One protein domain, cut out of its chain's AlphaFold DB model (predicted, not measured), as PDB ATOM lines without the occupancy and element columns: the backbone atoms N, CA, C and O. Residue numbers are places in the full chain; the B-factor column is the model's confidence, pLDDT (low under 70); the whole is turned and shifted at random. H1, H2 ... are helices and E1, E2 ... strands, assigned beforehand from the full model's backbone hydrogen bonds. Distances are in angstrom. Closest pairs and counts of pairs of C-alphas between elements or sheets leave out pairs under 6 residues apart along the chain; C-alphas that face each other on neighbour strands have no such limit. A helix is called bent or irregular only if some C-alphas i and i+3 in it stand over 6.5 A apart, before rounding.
ATOM      1  N   LEU A  29     164.543 124.147 145.602       94.00
ATOM      2  CA  LEU A  29     163.936 124.329 146.915       94.00
ATOM      3  C   LEU A  29     163.008 125.552 146.960       94.00
ATOM      4  O   LEU A  29     161.928 125.490 147.547       94.00
ATOM      5  N   LYS A  30     163.361 126.638 146.260       95.00
ATOM      6  CA  LYS A  30     162.477 127.805 146.089       95.00
ATOM      7  C   LYS A  30     161.134 127.431 145.464       95.00
ATOM      8  O   LYS A  30     160.130 128.039 145.829       95.00
ATOM      9  N   LYS A  31     161.081 126.443 144.561       95.69
ATOM     10  CA  LYS A  31     159.816 125.964 143.976       95.69
ATOM     11  C   LYS A  31     158.960 125.231 145.002       95.69
ATOM     12  O   LYS A  31     157.783 125.559 145.114       95.69
ATOM     13  N   TYR A  32     159.542 124.332 145.798       96.06
ATOM     14  CA  TYR A  32     158.824 123.667 146.893       96.06
ATOM     15  C   TYR A  32     158.294 124.672 147.922       96.06
ATOM     16  O   TYR A  32     157.101 124.673 148.223       96.06
ATOM     17  N   ILE A  33     159.135 125.606 148.379       96.44
ATOM     18  CA  ILE A  33     158.715 126.702 149.268       96.44
ATOM     19  C   ILE A  33     157.609 127.543 148.608       96.44
ATOM     20  O   ILE A  33     156.642 127.930 149.262       96.44
ATOM     21  N   GLY A  34     157.720 127.813 147.307       96.69
ATOM     22  CA  GLY A  34     156.703 128.517 146.528       96.69
ATOM     23  C   GLY A  34     155.349 127.807 146.534       96.69
ATOM     24  O   GLY A  34     154.335 128.462 146.763       96.69
ATOM     25  N   VAL A  35     155.329 126.481 146.363       97.12
ATOM     26  CA  VAL A  35     154.111 125.657 146.460       97.12
ATOM     27  C   VAL A  35     153.513 125.738 147.867       97.12
ATOM     28  O   VAL A  35     152.320 126.012 147.995       97.12
ATOM     29  N   ILE A  36     154.326 125.610 148.924       96.31
ATOM     30  CA  ILE A  36     153.858 125.747 150.318       96.31
ATOM     31  C   ILE A  36     153.173 127.102 150.530       96.31
ATOM     32  O   ILE A  36     152.075 127.171 151.085       96.31
ATOM     33  N   LYS A  37     153.805 128.189 150.075       95.56
ATOM     34  CA  LYS A  37     153.259 129.549 150.202       95.56
ATOM     35  C   LYS A  37     151.974 129.719 149.393       95.56
ATOM     36  O   LYS A  37     150.990 130.220 149.927       95.56
ATOM     37  N   LYS A  38     151.963 129.266 148.136       96.50
ATOM     38  CA  LYS A  38     150.810 129.339 147.223       96.50
ATOM     39  C   LYS A  38     149.575 128.635 147.791       96.50
ATOM     40  O   LYS A  38     148.467 129.132 147.624       96.50
ATOM     41  N   HIS A  39     149.771 127.505 148.468       95.31
ATOM     42  CA  HIS A  39     148.698 126.698 149.059       95.31
ATOM     43  C   HIS A  39     148.435 127.013 150.543       95.31
ATOM     44  O   HIS A  39     147.736 126.260 151.214       95.31
ATOM     45  N   ASN A  40     148.955 128.134 151.063       93.31
ATOM     46  CA  ASN A  40     148.753 128.599 152.444       93.31
ATOM     47  C   ASN A  40     149.155 127.575 153.523       93.31
ATOM     48  O   ASN A  40     148.534 127.491 154.581       93.31
ATOM     49  N   LEU A  41     150.212 126.802 153.272       92.50
ATOM     50  CA  LEU A  41     150.689 125.753 154.177       92.50
ATOM     51  C   LEU A  41     151.798 126.216 155.132       92.50
ATOM     52  O   LEU A  41     152.295 125.407 155.903       92.50
ATOM     53  N   ILE A  42     152.185 127.498 155.125       92.75
ATOM     54  CA  ILE A  42     153.308 128.011 155.938       92.75
ATOM     55  C   ILE A  42     153.121 127.689 157.426       92.75
ATOM     56  O   ILE A  42     154.025 127.150 158.050       92.75
ATOM     57  N   SER A  43     151.933 127.949 157.981       90.88
ATOM     58  CA  SER A  43     151.622 127.667 159.393       90.88
ATOM     59  C   SER A  43     151.489 126.174 159.707       90.88
ATOM     60  O   SER A  43     151.172 125.803 160.834       90.88
ATOM     61  N   LYS A  44     151.623 125.321 158.690       93.31
ATOM     62  CA  LYS A  44     151.616 123.868 158.791       93.31
ATOM     63  C   LYS A  44     152.990 123.284 158.521       93.31
ATOM     64  O   LYS A  44     153.102 122.076 158.592       93.31
ATOM     65  N   VAL A  45     154.021 124.068 158.213       95.56
ATOM     66  CA  VAL A  45     155.372 123.517 158.083       95.56
ATOM     67  C   VAL A  45     155.910 123.203 159.475       95.56
ATOM     68  O   VAL A  45     155.805 124.029 160.380       95.56
ATOM     69  N   TYR A  46     156.440 121.995 159.645       95.00
ATOM     70  CA  TYR A  46     157.075 121.580 160.889       95.00
ATOM     71  C   TYR A  46     158.334 122.411 161.141       95.00
ATOM     72  O   TYR A  46     159.077 122.720 160.209       95.00
ATOM     73  N   CYS A  47     158.540 122.780 162.397       92.44
ATOM     74  CA  CYS A  47     159.750 123.435 162.852       92.44
ATOM     75  C   CYS A  47     160.640 122.390 163.506       92.44
ATOM     76  O   CYS A  47     160.218 121.778 164.486       92.44
ATOM     77  N   ASP A  48     161.817 122.174 162.929       88.56
ATOM     78  CA  ASP A  48     162.768 121.200 163.443       88.56
ATOM     79  C   ASP A  48     163.440 121.683 164.738       88.56
ATOM     80  O   ASP A  48     163.312 122.838 165.161       88.56
ATOM     81  N   ASN A  49     164.213 120.794 165.351       85.94
ATOM     82  CA  ASN A  49     164.976 121.082 166.566       85.94
ATOM     83  C   ASN A  49     166.037 122.200 166.433       85.94
ATOM     84  O   ASN A  49     166.630 122.588 167.440       85.94
ATOM     85  N   ASN A  50     166.298 122.717 165.227       87.06
ATOM     86  CA  ASN A  50     167.219 123.828 164.964       87.06
ATOM     87  C   ASN A  50     166.475 125.140 164.650       87.06
ATOM     88  O   ASN A  50     167.040 126.023 163.999       87.06
ATOM     89  N   ASP A  51     165.204 125.258 165.047       89.12
ATOM     90  CA  ASP A  51     164.337 126.406 164.757       89.12
ATOM     91  C   ASP A  51     164.216 126.701 163.244       89.12
ATOM     92  O   ASP A  51     164.035 127.851 162.812       89.12
ATOM     93  N   THR A  52     164.316 125.663 162.408       91.44
ATOM     94  CA  THR A  52     164.223 125.762 160.949       91.44
ATOM     95  C   THR A  52     162.927 125.132 160.453       91.44
ATOM     96  O   THR A  52     162.553 124.017 160.806       91.44
ATOM     97  N   LEU A  53     162.210 125.853 159.590       94.94
ATOM     98  CA  LEU A  53     161.062 125.307 158.874       94.94
ATOM     99  C   LEU A  53     161.542 124.188 157.950       94.94
ATOM    100  O   LEU A  53     162.356 124.426 157.052       94.94
ATOM    101  N   MET A  54     161.008 122.985 158.152       94.81
ATOM    102  CA  MET A  54     161.407 121.778 157.442       94.81
ATOM    103  C   MET A  54     160.950 121.823 155.981       94.81
ATOM    104  O   MET A  54     159.892 121.322 155.606       94.81
ATOM    105  N   ALA A  55     161.759 122.488 155.167       95.06
ATOM    106  CA  ALA A  55     161.804 122.440 153.717       95.06
ATOM    107  C   ALA A  55     163.252 122.759 153.331       95.06
ATOM    108  O   ALA A  55     163.607 123.922 153.109       95.06
ATOM    109  N   TYR A  56     164.104 121.740 153.311       93.56
ATOM    110  CA  TYR A  56     165.540 121.909 153.096       93.56
ATOM    111  C   TYR A  56     166.182 120.673 152.472       93.56
ATOM    112  O   TYR A  56     165.578 119.605 152.404       93.56
ATOM    113  N   TRP A  57     167.416 120.835 151.997       90.69
ATOM    114  CA  TRP A  57     168.252 119.721 151.558       90.69
ATOM    115  C   TRP A  57     168.922 119.056 152.756       90.69
ATOM    116  O   TRP A  57     169.391 119.756 153.659       90.69
ATOM    117  N   ARG A  58     169.004 117.725 152.766       84.88
ATOM    118  CA  ARG A  58     169.675 116.983 153.838       84.88
ATOM    119  C   ARG A  58     171.195 117.118 153.693       84.88
ATOM    120  O   ARG A  58     171.763 116.786 152.663       84.88
ATOM    121  N   SER A  59     171.863 117.614 154.735       64.31
ATOM    122  CA  SER A  59     173.281 118.004 154.675       64.31
ATOM    123  C   SER A  59     174.278 116.843 154.690       64.31
ATOM    124  O   SER A  59     175.423 117.039 154.293       64.31
ATOM    125  N   ASN A  60     173.878 115.665 155.185       57.81
ATOM    126  CA  ASN A  60     174.844 114.673 155.659       57.81
ATOM    127  C   ASN A  60     174.969 113.395 154.825       57.81
ATOM    128  O   ASN A  60     175.941 112.702 155.079       57.81
ATOM    129  N   ASP A  61     174.083 113.081 153.864       51.72
ATOM    130  CA  ASP A  61     174.258 111.827 153.094       51.72
ATOM    131  C   ASP A  61     173.647 111.744 151.682       51.72
ATOM    132  O   ASP A  61     174.168 110.978 150.883       51.72
ATOM    133  N   GLU A  62     172.612 112.491 151.288       58.88
ATOM    134  CA  GLU A  62     171.965 112.252 149.980       58.88
ATOM    135  C   GLU A  62     171.479 113.556 149.341       58.88
ATOM    136  O   GLU A  62     171.250 114.553 150.031       58.88
ATOM    137  N   ASN A  63     171.320 113.550 148.011       79.19
ATOM    138  CA  ASN A  63     170.698 114.620 147.224       79.19
ATOM    139  C   ASN A  63     169.192 114.715 147.542       79.19
ATOM    140  O   ASN A  63     168.368 114.750 146.641       79.19
ATOM    141  N   ASP A  64     168.807 114.756 148.808       91.38
ATOM    142  CA  ASP A  64     167.426 114.626 149.241       91.38
ATOM    143  C   ASP A  64     166.874 115.953 149.735       91.38
ATOM    144  O   ASP A  64     167.558 116.728 150.409       91.38
ATOM    145  N   ILE A  65     165.601 116.195 149.431       93.50
ATOM    146  CA  ILE A  65     164.822 117.289 150.014       93.50
ATOM    147  C   ILE A  65     163.882 116.696 151.057       93.50
ATOM    148  O   ILE A  65     163.135 115.766 150.763       93.50
ATOM    149  N   ASP A  66     163.869 117.281 152.247       94.62
ATOM    150  CA  ASP A  66     162.926 116.963 153.313       94.62
ATOM    151  C   ASP A  66     161.907 118.100 153.472       94.62
ATOM    152  O   ASP A  66     162.273 119.275 153.555       94.62
ATOM    153  N   ILE A  67     160.620 117.746 153.521       96.75
ATOM    154  CA  ILE A  67     159.497 118.650 153.789       96.75
ATOM    155  C   ILE A  67     158.680 118.083 154.949       96.75
ATOM    156  O   ILE A  67     158.103 117.004 154.833       96.75
ATOM    157  N   GLY A  68     158.585 118.815 156.053       96.75
ATOM    158  CA  GLY A  68     157.795 118.430 157.220       96.75
ATOM    159  C   GLY A  68     156.500 119.225 157.308       96.75
ATOM    160  O   GLY A  68     156.513 120.451 157.209       96.75
ATOM    161  N   LEU A  69     155.376 118.543 157.521       96.81
ATOM    162  CA  LEU A  69     154.065 119.158 157.717       96.81
ATOM    163  C   LEU A  69     153.442 118.724 159.046       96.81
ATOM    164  O   LEU A  69     153.397 117.540 159.352       96.81
ATOM    165  N   MET A  70     152.893 119.668 159.800       95.75
ATOM    166  CA  MET A  70     152.133 119.451 161.025       95.75
ATOM    167  C   MET A  70     150.669 119.140 160.718       95.75
ATOM    168  O   MET A  70     149.963 119.912 160.059       95.75
ATOM    169  N   LEU A  71     150.187 118.027 161.263       94.38
ATOM    170  CA  LEU A  71     148.777 117.658 161.266       94.38
ATOM    171  C   LEU A  71     147.968 118.603 162.166       94.38
ATOM    172  O   LEU A  71     146.898 119.077 161.775       94.38
ATOM    173  N   ASN A  72     148.494 118.895 163.353       91.25
ATOM    174  CA  ASN A  72     147.795 119.587 164.430       91.25
ATOM    175  C   ASN A  72     148.711 120.590 165.164       91.25
ATOM    176  O   ASN A  72     149.845 120.818 164.747       91.25
ATOM    177  N   ASP A  73     148.183 121.242 166.199       88.38
ATOM    178  CA  ASP A  73     148.937 122.114 167.106       88.38
ATOM    179  C   ASP A  73     148.928 121.554 168.539       88.38
ATOM    180  O   ASP A  73     148.319 120.519 168.807       88.38
ATOM    181  N   ILE A  74     149.602 122.250 169.456       84.50
ATOM    182  CA  ILE A  74     149.782 121.832 170.855       84.50
ATOM    183  C   ILE A  74     148.475 121.671 171.655       84.50
ATOM    184  O   ILE A  74     148.480 121.060 172.715       84.50
ATOM    185  N   ASN A  75     147.349 122.208 171.178       86.38
ATOM    186  CA  ASN A  75     146.047 122.101 171.851       86.38
ATOM    187  C   ASN A  75     145.204 120.932 171.326       86.38
ATOM    188  O   ASN A  75     144.023 120.803 171.666       86.38
ATOM    189  N   ALA A  76     145.765 120.120 170.436       87.44
ATOM    190  CA  ALA A  76     145.058 119.008 169.841       87.44
ATOM    191  C   ALA A  76     144.866 117.851 170.822       87.44
ATOM    192  O   ALA A  76     145.579 117.702 171.809       87.44
ATOM    193  N   LYS A  77     143.888 117.004 170.509       89.94
ATOM    194  CA  LYS A  77     143.677 115.730 171.195       89.94
ATOM    195  C   LYS A  77     144.474 114.631 170.501       89.94
ATOM    196  O   LYS A  77     144.732 114.724 169.299       89.94
ATOM    197  N   SER A  78     144.792 113.579 171.247       88.56
ATOM    198  CA  SER A  78     145.292 112.329 170.681       88.56
ATOM    199  C   SER A  78     144.297 111.765 169.674       88.56
ATOM    200  O   SER A  78     143.082 111.865 169.864       88.56
ATOM    201  N   LEU A  79     144.816 111.166 168.605       90.12
ATOM    202  CA  LEU A  79     143.988 110.515 167.597       90.12
ATOM    203  C   LEU A  79     143.480 109.176 168.122       90.12
ATOM    204  O   LEU A  79     144.222 108.442 168.775       90.12
ATOM    205  N   SER A  80     142.252 108.827 167.762       90.94
ATOM    206  CA  SER A  80     141.780 107.442 167.742       90.94
ATOM    207  C   SER A  80     142.436 106.644 166.606       90.94
ATOM    208  O   SER A  80     143.067 107.206 165.708       90.94
ATOM    209  N   LEU A  81     142.263 105.317 166.625       87.88
ATOM    210  CA  LEU A  81     142.758 104.426 165.570       87.88
ATOM    211  C   LEU A  81     142.243 104.840 164.178       87.88
ATOM    212  O   LEU A  81     143.037 105.001 163.251       87.88
ATOM    213  N   ASP A  82     140.936 105.076 164.052       90.06
ATOM    214  CA  ASP A  82     140.315 105.470 162.783       90.06
ATOM    215  C   ASP A  82     140.827 106.831 162.299       90.06
ATOM    216  O   ASP A  82     141.056 107.031 161.105       90.06
ATOM    217  N   GLU A  83     141.040 107.781 163.211       93.44
ATOM    218  CA  GLU A  83     141.598 109.091 162.870       93.44
ATOM    219  C   GLU A  83     143.055 108.992 162.411       93.44
ATOM    220  O   GLU A  83     143.423 109.662 161.446       93.44
ATOM    221  N   ALA A  84     143.866 108.138 163.041       91.12
ATOM    222  CA  ALA A  84     145.235 107.885 162.605       91.12
ATOM    223  C   ALA A  84     145.262 107.326 161.175       91.12
ATOM    224  O   ALA A  84     145.903 107.902 160.296       91.12
ATOM    225  N   VAL A  85     144.485 106.274 160.897       89.19
ATOM    226  CA  VAL A  85     144.382 105.684 159.550       89.19
ATOM    227  C   VAL A  85     143.878 106.710 158.523       89.19
ATOM    228  O   VAL A  85     144.443 106.847 157.434       89.19
ATOM    229  N   ASN A  86     142.860 107.502 158.869       91.81
ATOM    230  CA  ASN A  86     142.325 108.542 157.985       91.81
ATOM    231  C   ASN A  86     143.298 109.708 157.747       91.81
ATOM    232  O   ASN A  86     143.269 110.329 156.671       91.81
ATOM    233  N   ALA A  87     144.172 110.009 158.711       92.31
ATOM    234  CA  ALA A  87     145.199 111.031 158.560       92.31
ATOM    235  C   ALA A  87     146.162 110.683 157.418       92.31
ATOM    236  O   ALA A  87     146.503 111.578 156.641       92.31
ATOM    237  N   PHE A  88     146.515 109.405 157.235       91.81
ATOM    238  CA  PHE A  88     147.351 108.966 156.112       91.81
ATOM    239  C   PHE A  88     146.702 109.253 154.749       91.81
ATOM    240  O   PHE A  88     147.302 109.911 153.900       91.81
ATOM    241  N   ASN A  89     145.446 108.842 154.552       90.44
ATOM    242  CA  ASN A  89     144.731 109.068 153.289       90.44
ATOM    243  C   ASN A  89     144.602 110.565 152.963       90.44
ATOM    244  O   ASN A  89     144.792 111.000 151.822       90.44
ATOM    245  N   THR A  90     144.313 111.373 153.985       92.50
ATOM    246  CA  THR A  90     144.247 112.834 153.854       92.50
ATOM    247  C   THR A  90     145.607 113.423 153.495       92.50
ATOM    248  O   THR A  90     145.686 114.334 152.667       92.50
ATOM    249  N   PHE A  91     146.670 112.913 154.108       94.25
ATOM    250  CA  PHE A  91     148.035 113.351 153.871       94.25
ATOM    251  C   PHE A  91     148.474 113.081 152.432       94.25
ATOM    252  O   PHE A  91     148.831 114.036 151.743       94.25
ATOM    253  N   VAL A  92     148.332 111.847 151.934       92.31
ATOM    254  CA  VAL A  92     148.658 111.479 150.540       92.31
ATOM    255  C   VAL A  92     147.949 112.404 149.547       92.31
ATOM    256  O   VAL A  92     148.584 112.981 148.665       92.31
ATOM    257  N   LYS A  93     146.640 112.630 149.729       91.81
ATOM    258  CA  LYS A  93     145.868 113.523 148.851       91.81
ATOM    259  C   LYS A  93     146.372 114.969 148.891       91.81
ATOM    260  O   LYS A  93     146.405 115.632 147.858       91.81
ATOM    261  N   LYS A  94     146.718 115.482 150.075       91.00
ATOM    262  CA  LYS A  94     147.164 116.872 150.244       91.00
ATOM    263  C   LYS A  94     148.541 117.120 149.644       91.00
ATOM    264  O   LYS A  94     148.753 118.197 149.098       91.00
ATOM    265  N   VAL A  95     149.463 116.165 149.739       92.69
ATOM    266  CA  VAL A  95     150.841 116.385 149.275       92.69
ATOM    267  C   VAL A  95     151.009 116.271 147.761       92.69
ATOM    268  O   VAL A  95     152.022 116.731 147.245       92.69
ATOM    269  N   GLY A  96     150.003 115.770 147.035       91.50
ATOM    270  CA  GLY A  96     150.003 115.761 145.565       91.50
ATOM    271  C   GLY A  96     150.170 117.149 144.927       91.50
ATOM    272  O   GLY A  96     150.560 117.261 143.773       91.50
ATOM    273  N   ILE A  97     149.967 118.240 145.678       93.12
ATOM    274  CA  ILE A  97     150.284 119.605 145.215       93.12
ATOM    275  C   ILE A  97     151.762 119.789 144.837       93.12
ATOM    276  O   ILE A  97     152.093 120.677 144.053       93.12
ATOM    277  N   PHE A  98     152.667 118.979 145.393       93.44
ATOM    278  CA  PHE A  98     154.096 119.080 145.109       93.44
ATOM    279  C   PHE A  98     154.470 118.551 143.718       93.44
ATOM    280  O   PHE A  98     155.527 118.925 143.203       93.44
ATOM    281  N   ASP A  99     153.571 117.824 143.046       90.81
ATOM    282  CA  ASP A  99     153.725 117.436 141.638       90.81
ATOM    283  C   ASP A  99     153.868 118.661 140.719       90.81
ATOM    284  O   ASP A  99     154.516 118.593 139.671       90.81
ATOM    285  N   GLU A 100     153.351 119.828 141.132       92.12
ATOM    286  CA  GLU A 100     153.554 121.098 140.428       92.12
ATOM    287  C   GLU A 100     155.042 121.437 140.241       92.12
ATOM    288  O   GLU A 100     155.407 122.063 139.241       92.12
ATOM    289  N   VAL A 101     155.917 121.035 141.169       90.31
ATOM    290  CA  VAL A 101     157.362 121.275 141.051       90.31
ATOM    291  C   VAL A 101     157.965 120.399 139.956       90.31
ATOM    292  O   VAL A 101     158.754 120.900 139.151       90.31
ATOM    293  N   LYS A 102     157.549 119.127 139.871       84.50
ATOM    294  CA  LYS A 102     157.955 118.195 138.805       84.50
ATOM    295  C   LYS A 102     157.509 118.712 137.435       84.50
ATOM    296  O   LYS A 102     158.316 118.756 136.507       84.50
ATOM    297  N   LEU A 103     156.253 119.146 137.321       85.75
ATOM    298  CA  LEU A 103     155.667 119.638 136.068       85.75
ATOM    299  C   LEU A 103     156.303 120.949 135.581       85.75
ATOM    300  O   LEU A 103     156.443 121.153 134.378       85.75
ATOM    301  N   ASN A 104     156.726 121.822 136.500       86.94
ATOM    302  CA  ASN A 104     157.346 123.116 136.184       86.94
ATOM    303  C   ASN A 104     158.882 123.095 136.279       86.94
ATOM    304  O   ASN A 104     159.524 124.141 136.476       86.94
ATOM    305  N   ARG A 105     159.490 121.910 136.180       85.62
ATOM    306  CA  ARG A 105     160.944 121.738 136.218       85.62
ATOM    307  C   ARG A 105     161.601 122.339 134.976       85.62
ATOM    308  O   ARG A 105     161.127 122.174 133.854       85.62
ATOM    309  N   ARG A 106     162.725 123.021 135.183       88.62
ATOM    310  CA  ARG A 106     163.597 123.563 134.137       88.62
ATOM    311  C   ARG A 106     164.878 122.738 134.046       88.62
ATOM    312  O   ARG A 106     165.196 121.978 134.955       88.62
ATOM    313  N   LYS A 107     165.614 122.878 132.943       86.44
ATOM    314  CA  LYS A 107     166.815 122.072 132.671       86.44
ATOM    315  C   LYS A 107     167.937 122.334 133.684       86.44
ATOM    316  O   LYS A 107     168.731 121.444 133.954       86.44
ATOM    317  N   GLU A 108     167.997 123.548 134.210       87.12
ATOM    318  CA  GLU A 108     168.993 124.030 135.166       87.12
ATOM    319  C   GLU A 108     168.663 123.727 136.637       87.12
ATOM    320  O   GLU A 108     169.480 124.016 137.511       87.12
ATOM    321  N   ASP A 109     167.482 123.179 136.931       89.06
ATOM    322  CA  ASP A 109     167.125 122.825 138.303       89.06
ATOM    323  C   ASP A 109     167.949 121.627 138.786       89.06
ATOM    324  O   ASP A 109     168.108 120.633 138.075       89.06
ATOM    325  N   LEU A 110     168.400 121.687 140.039       88.50
ATOM    326  CA  LEU A 110     168.975 120.526 140.711       88.50
ATOM    327  C   LEU A 110     167.877 119.490 140.954       88.50
ATOM    328  O   LEU A 110     166.820 119.817 141.498       88.50
ATOM    329  N   ILE A 111     168.122 118.250 140.549       88.25
ATOM    330  CA  ILE A 111     167.181 117.146 140.728       88.25
ATOM    331  C   ILE A 111     167.581 116.418 142.011       88.25
ATOM    332  O   ILE A 111     168.706 115.920 142.064       88.25
ATOM    333  N   PRO A 112     166.716 116.387 143.039       90.81
ATOM    334  CA  PRO A 112     166.987 115.561 144.197       90.81
ATOM    335  C   PRO A 112     166.891 114.083 143.816       90.81
ATOM    336  O   PRO A 112     166.168 113.745 142.883       90.81
ATOM    337  N   GLU A 113     167.582 113.206 144.530       91.25
ATOM    338  CA  GLU A 113     167.359 111.767 144.437       91.25
ATOM    339  C   GLU A 113     165.975 111.429 144.994       91.25
ATOM    340  O   GLU A 113     165.137 110.892 144.261       91.25
ATOM    341  N   ASN A 114     165.697 111.854 146.231       92.50
ATOM    342  CA  ASN A 114     164.381 111.734 146.834       92.50
ATOM    343  C   ASN A 114     163.808 113.072 147.318       92.50
ATOM    344  O   ASN A 114     164.499 113.974 147.797       92.50
ATOM    345  N   VAL A 115     162.483 113.169 147.257       94.38
ATOM    346  CA  VAL A 115     161.709 114.136 148.037       94.38
ATOM    347  C   VAL A 115     160.964 113.380 149.120       94.38
ATOM    348  O   VAL A 115     160.067 112.580 148.848       94.38
ATOM    349  N   ASN A 116     161.367 113.641 150.354       95.25
ATOM    350  CA  ASN A 116     160.830 113.061 151.568       95.25
ATOM    351  C   ASN A 116     159.805 114.033 152.159       95.25
ATOM    352  O   ASN A 116     160.163 115.114 152.622       95.25
ATOM    353  N   ILE A 117     158.527 113.667 152.160       96.69
ATOM    354  CA  ILE A 117     157.463 114.482 152.759       96.69
ATOM    355  C   ILE A 117     156.965 113.768 154.008       96.69
ATOM    356  O   ILE A 117     156.505 112.629 153.939       96.69
ATOM    357  N   ARG A 118     157.062 114.426 155.157       97.31
ATOM    358  CA  ARG A 118     156.803 113.846 156.478       97.31
ATOM    359  C   ARG A 118     155.612 114.529 157.132       97.31
ATOM    360  O   ARG A 118     155.515 115.755 157.113       97.31
ATOM    361  N   LEU A 119     154.713 113.743 157.715       97.50
ATOM    362  CA  LEU A 119     153.618 114.243 158.536       97.50
ATOM    363  C   LEU A 119     153.985 114.098 160.006       97.50
ATOM    364  O   LEU A 119     154.258 112.992 160.468       97.50
ATOM    365  N   TYR A 120     153.920 115.203 160.728       96.06
ATOM    366  CA  TYR A 120     154.168 115.315 162.154       96.06
ATOM    367  C   TYR A 120     152.883 115.599 162.911       96.06
ATOM    368  O   TYR A 120     151.930 116.163 162.367       96.06
ATOM    369  N   MET A 121     152.859 115.230 164.182       94.25
ATOM    370  CA  MET A 121     151.732 115.471 165.061       94.25
ATOM    371  C   MET A 121     152.209 115.674 166.492       94.25
ATOM    372  O   MET A 121     152.967 114.856 167.005       94.25
ATOM    373  N   TYR A 122     151.706 116.712 167.149       92.81
ATOM    374  CA  TYR A 122     151.781 116.815 168.597       92.81
ATOM    375  C   TYR A 122     150.840 115.790 169.236       92.81
ATOM    376  O   TYR A 122     149.638 115.778 168.937       92.81
ATOM    377  N   ASN A 123     151.379 114.926 170.091       90.50
ATOM    378  CA  ASN A 123     150.609 113.984 170.888       90.50
ATOM    379  C   ASN A 123     150.560 114.473 172.349       90.50
ATOM    380  O   ASN A 123     151.590 114.441 173.027       90.50
ATOM    381  N   PRO A 124     149.382 114.888 172.853       91.44
ATOM    382  CA  PRO A 124     149.253 115.413 174.209       91.44
ATOM    383  C   PRO A 124     149.477 114.356 175.297       91.44
ATOM    384  O   PRO A 124     149.843 114.728 176.405       91.44
ATOM    385  N   ASP A 125     149.315 113.057 175.012       89.75
ATOM    386  CA  ASP A 125     149.556 111.997 176.006       89.75
ATOM    387  C   ASP A 125     151.046 111.860 176.360       89.75
ATOM    388  O   ASP A 125     151.391 111.349 177.426       89.75
ATOM    389  N   TYR A 126     151.927 112.321 175.468       88.31
ATOM    390  CA  TYR A 126     153.382 112.307 175.641       88.31
ATOM    391  C   TYR A 126     153.995 113.712 175.711       88.31
ATOM    392  O   TYR A 126     155.206 113.833 175.866       88.31
ATOM    393  N   GLU A 127     153.169 114.752 175.577       90.50
ATOM    394  CA  GLU A 127     153.565 116.164 175.527       90.50
ATOM    395  C   GLU A 127     154.658 116.483 174.487       90.50
ATOM    396  O   GLU A 127     155.457 117.401 174.669       90.50
ATOM    397  N   ASP A 128     154.679 115.751 173.370       90.88
ATOM    398  CA  ASP A 128     155.767 115.812 172.387       90.88
ATOM    399  C   ASP A 128     155.257 115.625 170.946       90.88
ATOM    400  O   ASP A 128     154.124 115.193 170.707       90.88
ATOM    401  N   THR A 129     156.084 115.982 169.963       91.44
ATOM    402  CA  THR A 129     155.767 115.892 168.535       91.44
ATOM    403  C   THR A 129     156.406 114.666 167.898       91.44
ATOM    404  O   THR A 129     157.614 114.468 167.952       91.44
ATOM    405  N   TYR A 130     155.591 113.868 167.212       92.25
ATOM    406  CA  TYR A 130     156.001 112.624 166.573       92.25
ATOM    407  C   TYR A 130     155.803 112.682 165.063       92.25
ATOM    408  O   TYR A 130     154.777 113.161 164.579       92.25
ATOM    409  N   MET A 131     156.751 112.136 164.298       95.38
ATOM    410  CA  MET A 131     156.506 111.818 162.895       95.38
ATOM    411  C   MET A 131     155.541 110.636 162.853       95.38
ATOM    412  O   MET A 131     155.796 109.615 163.488       95.38
ATOM    413  N   LEU A 132     154.444 110.776 162.118       94.94
ATOM    414  CA  LEU A 132     153.467 109.717 161.893       94.94
ATOM    415  C   LEU A 132     153.778 108.963 160.602       94.94
ATOM    416  O   LEU A 132     153.929 107.742 160.607       94.94
ATOM    417  N   TYR A 133     153.885 109.705 159.498       96.81
ATOM    418  CA  TYR A 133     153.994 109.155 158.151       96.81
ATOM    419  C   TYR A 133     155.101 109.827 157.354       96.81
ATOM    420  O   TYR A 133     155.392 111.009 157.541       96.81
ATOM    421  N   LYS A 134     155.664 109.088 156.402       96.94
ATOM    422  CA  LYS A 134     156.645 109.578 155.434       96.94
ATOM    423  C   LYS A 134     156.261 109.101 154.038       96.94
ATOM    424  O   LYS A 134     155.927 107.937 153.843       96.94
ATOM    425  N   ILE A 135     156.341 109.996 153.067       96.12
ATOM    426  CA  ILE A 135     156.187 109.714 151.641       96.12
ATOM    427  C   ILE A 135     157.538 109.982 150.998       96.12
ATOM    428  O   ILE A 135     158.120 111.043 151.215       96.12
ATOM    429  N   VAL A 136     158.043 109.018 150.239       94.56
ATOM    430  CA  VAL A 136     159.302 109.138 149.505       94.56
ATOM    431  C   VAL A 136     158.980 109.091 148.031       94.56
ATOM    432  O   VAL A 136     158.511 108.066 147.539       94.56
ATOM    433  N   TYR A 137     159.232 110.194 147.338       93.50
ATOM    434  CA  TYR A 137     159.215 110.224 145.887       93.50
ATOM    435  C   TYR A 137     160.649 110.176 145.362       93.50
ATOM    436  O   TYR A 137     161.418 111.109 145.595       93.50
ATOM    437  N   ASN A 138     160.998 109.102 144.658       91.88
ATOM    438  CA  ASN A 138     162.310 108.925 144.046       91.88
ATOM    439  C   ASN A 138     162.286 109.439 142.600       91.88
ATOM    440  O   ASN A 138     161.591 108.890 141.741       91.88
ATOM    441  N   PHE A 139     163.060 110.485 142.314       87.00
ATOM    442  CA  PHE A 139     163.102 111.114 140.989       87.00
ATOM    443  C   PHE A 139     163.835 110.274 139.944       87.00
ATOM    444  O   PHE A 139     163.550 110.413 138.754       87.00
ATOM    445  N   THR A 140     164.784 109.438 140.367       82.81
ATOM    446  CA  THR A 140     165.591 108.600 139.470       82.81
ATOM    447  C   THR A 140     164.741 107.501 138.838       82.81
ATOM    448  O   THR A 140     164.831 107.269 137.633       82.81
ATOM    449  N   ASN A 141     163.884 106.865 139.636       87.19
ATOM    450  CA  ASN A 141     163.083 105.709 139.229       87.19
ATOM    451  C   ASN A 141     161.595 106.035 139.009       87.19
ATOM    452  O   ASN A 141     160.843 105.156 138.598       87.19
ATOM    453  N   ASP A 142     161.171 107.275 139.274       88.62
ATOM    454  CA  ASP A 142     159.774 107.733 139.222       88.62
ATOM    455  C   ASP A 142     158.822 106.874 140.076       88.62
ATOM    456  O   ASP A 142     157.721 106.512 139.658       88.62
ATOM    457  N   THR A 143     159.263 106.520 141.287       91.88
ATOM    458  CA  THR A 143     158.504 105.684 142.226       91.88
ATOM    459  C   THR A 143     158.098 106.455 143.475       91.88
ATOM    460  O   THR A 143     158.787 107.374 143.917       91.88
ATOM    461  N   THR A 144     156.960 106.067 144.056       93.50
ATOM    462  CA  THR A 144     156.478 106.593 145.339       93.50
ATOM    463  C   THR A 144     156.347 105.457 146.340       93.50
ATOM    464  O   THR A 144     155.689 104.458 146.052       93.50
ATOM    465  N   SER A 145     156.935 105.636 147.518       94.44
ATOM    466  CA  SER A 145     156.860 104.693 148.633       94.44
ATOM    467  C   SER A 145     156.272 105.372 149.864       94.44
ATOM    468  O   SER A 145     156.580 106.533 150.150       94.44
ATOM    469  N   TYR A 146     155.445 104.644 150.613       95.75
ATOM    470  CA  TYR A 146     154.760 105.159 151.794       95.75
ATOM    471  C   TYR A 146     155.231 104.445 153.054       95.75
ATOM    472  O   TYR A 146     155.355 103.219 153.078       95.75
ATOM    473  N   TYR A 147     155.453 105.212 154.117       96.44
ATOM    474  CA  TYR A 147     155.961 104.696 155.378       96.44
ATOM    475  C   TYR A 147     155.217 105.252 156.591       96.44
ATOM    476  O   TYR A 147     154.696 106.369 156.556       96.44
ATOM    477  N   TYR A 148     155.223 104.488 157.683       95.56
ATOM    478  CA  TYR A 148     154.747 104.902 159.002       95.56
ATOM    479  C   TYR A 148     155.825 104.708 160.072       95.56
ATOM    480  O   TYR A 148     156.673 103.819 159.973       95.56
ATOM    481  N   ASN A 149     155.780 105.533 161.115       95.00
ATOM    482  CA  ASN A 149     156.647 105.405 162.282       95.00
ATOM    483  C   ASN A 149     156.223 104.199 163.130       95.00
ATOM    484  O   ASN A 149     155.271 104.271 163.912       95.00
ATOM    485  N   GLU A 150     156.938 103.086 162.973       92.06
ATOM    486  CA  GLU A 150     156.630 101.829 163.659       92.06
ATOM    487  C   GLU A 150     156.684 101.985 165.178       92.06
ATOM    488  O   GLU A 150     155.788 101.521 165.881       92.06
ATOM    489  N   LYS A 151     157.689 102.704 165.688       90.75
ATOM    490  CA  LYS A 151     157.856 102.922 167.125       90.75
ATOM    491  C   LYS A 151     156.663 103.670 167.714       90.75
ATOM    492  O   LYS A 151     156.107 103.214 168.708       90.75
ATOM    493  N   TYR A 152     156.245 104.771 167.092       90.38
ATOM    494  CA  TYR A 152     155.091 105.548 167.553       90.38
ATOM    495  C   TYR A 152     153.805 104.711 167.538       90.38
ATOM    496  O   TYR A 152     153.085 104.636 168.534       90.38
ATOM    497  N   PHE A 153     153.541 104.024 166.426       91.50
ATOM    498  CA  PHE A 153     152.307 103.263 166.263       91.50
ATOM    499  C   PHE A 153     152.289 101.911 166.977       91.50
ATOM    500  O   PHE A 153     151.216 101.337 167.143       91.50
ATOM    501  N   SER A 154     153.426 101.417 167.471       87.75
ATOM    502  CA  SER A 154     153.473 100.186 168.269       87.75
ATOM    503  C   SER A 154     152.626 100.261 169.552       87.75
ATOM    504  O   SER A 154     152.178  99.231 170.053       87.75
ATOM    505  N   HIS A 155     152.349 101.471 170.053       83.06
ATOM    506  CA  HIS A 155     151.485 101.713 171.214       83.06
ATOM    507  C   HIS A 155     149.983 101.723 170.877       83.06
ATOM    508  O   HIS A 155     149.148 101.606 171.775       83.06
ATOM    509  N   TYR A 156     149.626 101.828 169.595       83.62
ATOM    510  CA  TYR A 156     148.245 101.843 169.122       83.62
ATOM    511  C   TYR A 156     147.759 100.424 168.822       83.62
ATOM    512  O   TYR A 156     148.019  99.861 167.755       83.62
ATOM    513  N   ALA A 157     147.008  99.848 169.762       86.44
ATOM    514  CA  ALA A 157     146.391  98.539 169.579       86.44
ATOM    515  C   ALA A 157     145.551  98.499 168.286       86.44
ATOM    516  O   ALA A 157     144.696  99.353 168.060       86.44
ATOM    517  N   GLY A 158     145.816  97.507 167.432       89.06
ATOM    518  CA  GLY A 158     145.118  97.308 166.157       89.06
ATOM    519  C   GLY A 158     145.659  98.113 164.969       89.06
ATOM    520  O   GLY A 158     145.326  97.779 163.835       89.06
ATOM    521  N   PHE A 159     146.541  99.103 165.163       90.75
ATOM    522  CA  PHE A 159     147.041  99.922 164.047       90.75
ATOM    523  C   PHE A 159     147.805  99.113 163.000       90.75
ATOM    524  O   PHE A 159     147.550  99.237 161.804       90.75
ATOM    525  N   ILE A 160     148.717  98.248 163.446       87.69
ATOM    526  CA  ILE A 160     149.517  97.407 162.547       87.69
ATOM    527  C   ILE A 160     148.619  96.472 161.724       87.69
ATOM    528  O   ILE A 160     148.894  96.230 160.549       87.69
ATOM    529  N   ASP A 161     147.530  95.978 162.315       90.06
ATOM    530  CA  ASP A 161     146.583  95.103 161.626       90.06
ATOM    531  C   ASP A 161     145.748  95.862 160.591       90.06
ATOM    532  O   ASP A 161     145.495  95.322 159.514       90.06
ATOM    533  N   GLU A 162     145.371  97.116 160.857       89.88
ATOM    534  CA  GLU A 162     144.714  97.968 159.859       89.88
ATOM    535  C   GLU A 162     145.659  98.338 158.711       89.88
ATOM    536  O   GLU A 162     145.307  98.174 157.543       89.88
ATOM    537  N   VAL A 163     146.894  98.751 159.007       87.56
ATOM    538  CA  VAL A 163     147.869  99.144 157.974       87.56
ATOM    539  C   VAL A 163     148.254  97.980 157.062       87.56
ATOM    540  O   VAL A 163     148.429  98.179 155.860       87.56
ATOM    541  N   ARG A 164     148.307  96.747 157.576       85.44
ATOM    542  CA  ARG A 164     148.522  95.549 156.744       85.44
ATOM    543  C   ARG A 164     147.459  95.366 155.656       85.44
ATOM    544  O   ARG A 164     147.759  94.738 154.644       85.44
ATOM    545  N   LYS A 165     146.255  95.917 155.830       88.44
ATOM    546  CA  LYS A 165     145.181  95.885 154.822       88.44
ATOM    547  C   LYS A 165     145.328  96.976 153.760       88.44
ATOM    548  O   LYS A 165     144.686  96.882 152.722       88.44
ATOM    549  N   MET A 166     146.121  98.018 154.018       81.38
ATOM    550  CA  MET A 166     146.175  99.216 153.173       81.38
ATOM    551  C   MET A 166     147.059  99.079 151.929       81.38
ATOM    552  O   MET A 166     147.013  99.990 151.120       81.38
ATOM    553  N   GLU A 167     147.805  97.974 151.774       74.69
ATOM    554  CA  GLU A 167     148.774  97.683 150.696       74.69
ATOM    555  C   GLU A 167     149.755  98.847 150.377       74.69
ATOM    556  O   GLU A 167     149.379  99.948 149.996       74.69
ATOM    557  N   ASN A 168     151.070  98.601 150.447       85.56
ATOM    558  CA  ASN A 168     152.139  99.586 150.157       85.56
ATOM    559  C   ASN A 168     152.425 100.652 151.238       85.56
ATOM    560  O   ASN A 168     153.027 101.677 150.924       85.56
ATOM    561  N   LEU A 169     152.060 100.414 152.502       92.56
ATOM    562  CA  LEU A 169     152.461 101.247 153.645       92.56
ATOM    563  C   LEU A 169     153.393 100.457 154.585       92.56
ATOM    564  O   LEU A 169     152.978  99.481 155.210       92.56
ATOM    565  N   TYR A 170     154.659 100.870 154.672       93.94
ATOM    566  CA  TYR A 170     155.735 100.104 155.318       93.94
ATOM    567  C   TYR A 170     156.226 100.737 156.630       93.94
ATOM    568  O   TYR A 170     156.224 101.960 156.762       93.94
ATOM    569  N   PRO A 171     156.690  99.949 157.614       94.19
ATOM    570  CA  PRO A 171     157.329 100.518 158.796       94.19
ATOM    571  C   PRO A 171     158.646 101.217 158.421       94.19
ATOM    572  O   PRO A 171     159.344 100.791 157.498       94.19
ATOM    573  N   THR A 172     159.010 102.280 159.139       94.19
ATOM    574  CA  THR A 172     160.332 102.912 159.028       94.19
ATOM    575  C   THR A 172     160.886 103.364 160.376       94.19
ATOM    576  O   THR A 172     160.145 103.818 161.250       94.19
ATOM    577  N   ASN A 173     162.214 103.283 160.493       88.38
ATOM    578  CA  ASN A 173     163.006 103.859 161.582       88.38
ATOM    579  C   ASN A 173     163.713 105.165 161.171       88.38
ATOM    580  O   ASN A 173     164.354 105.795 162.007       88.38
TER     581      ASN A 173
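Overview. This is residues 29 to 173 of the 177 residues of an uncharacterized protein of Leptotrichia hongkongensis (UniProt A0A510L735). A strongly twisted sheet of six strands has a long kinked helix, H2, slantwise over one face and the shorter H1 over the same face near E1, in two layers; the short H3 and H4 sit toward the E6 edge. The printed part has 145 residues, with four named helices and six named strands in the order H1 E1 E2 H2 E3 E4 E5 H3 H4 E6. The mixed sheet runs E1 E2 E3 E4 E5 E6, and the class is mixed, helices and strands. The whole is compact, with a radius of gyration of the C-alphas of 15.4 A, and only just elongated, spanning 48 by 32 by 29 A.

Arrangement. H1, residues 29 to 38, is on the sheet at a height of 9.5 A, over E1, residues 55 to 57; their closest C-alphas, Leu 29 and Tyr 56, are 6.8 A apart. E1 forms an antiparallel hairpin with E2, residues 65 to 70, with N 56 and O 66 within hydrogen-bond range at 3.1 A. E2, H2, residues 81 to 103, and E3, residues 114 to 123, make a strand-helix-strand unit, two parallel neighbour strands with a helix between, its crossover right-handed; N 67 and O 116 are 2.8 A apart. H2 is on the same face as H1, at a height of 8.7 A, over E3 and E4, residues 128 to 138; its closest C-alphas to E4 are Phe 88 and Tyr 133, 7.0 A. H2 has a kink of 31 degrees near residue 97 and is only just irregular, C-alphas 94 and 97 being 6.52 A apart. With residues 97 to 101 alone it touches H1, closest at C-alphas Lys 31 and Val 101, 6.0 A, at a steep tilt of 62 degrees, opposite ways. E3, E4 and E5, residues 143 to 149, form a meander, each strand the antiparallel neighbour of the one before, with N 117 and O 135 at 2.8 A and N 136 and O 145 at 2.9 A. E5, H3, residues 150 to 153, H4, residues 159 to 163, and E6, residues 169 to 172, make a second such right-handed unit, with N 148 and O 170 at 2.9 A. H3 lies over none of the strands. H4 only grazes the sheet and touches H2 residues 81 to 85 alone, closest at C-alphas Leu 81 and Phe 159, 6.4 A. Every O i to N i+4 pair is within range in H1 and H4, 11 of 19 in H2, and H3 is too short for one.

Along the chain. H1 begins at C-alpha 29, (163.936, 124.329, 146.915), and is 14.1 A long. H2 is 35.6 A long, E2 16.9 A, E3 27.8 A, E4 29.9 A and E5 20.1 A. E6 ends at C-alpha 172, (160.332, 102.912, 159.028).

Size, cuts and confidence. The farthest C-alphas, Glu 108 and Ala 157, are 48.4 A apart. The printed part has no cut; the link from H1 to E1 is long, 16 residues. Mean pLDDT of the printed part is 90.4, with residues 59 to 62 under 70.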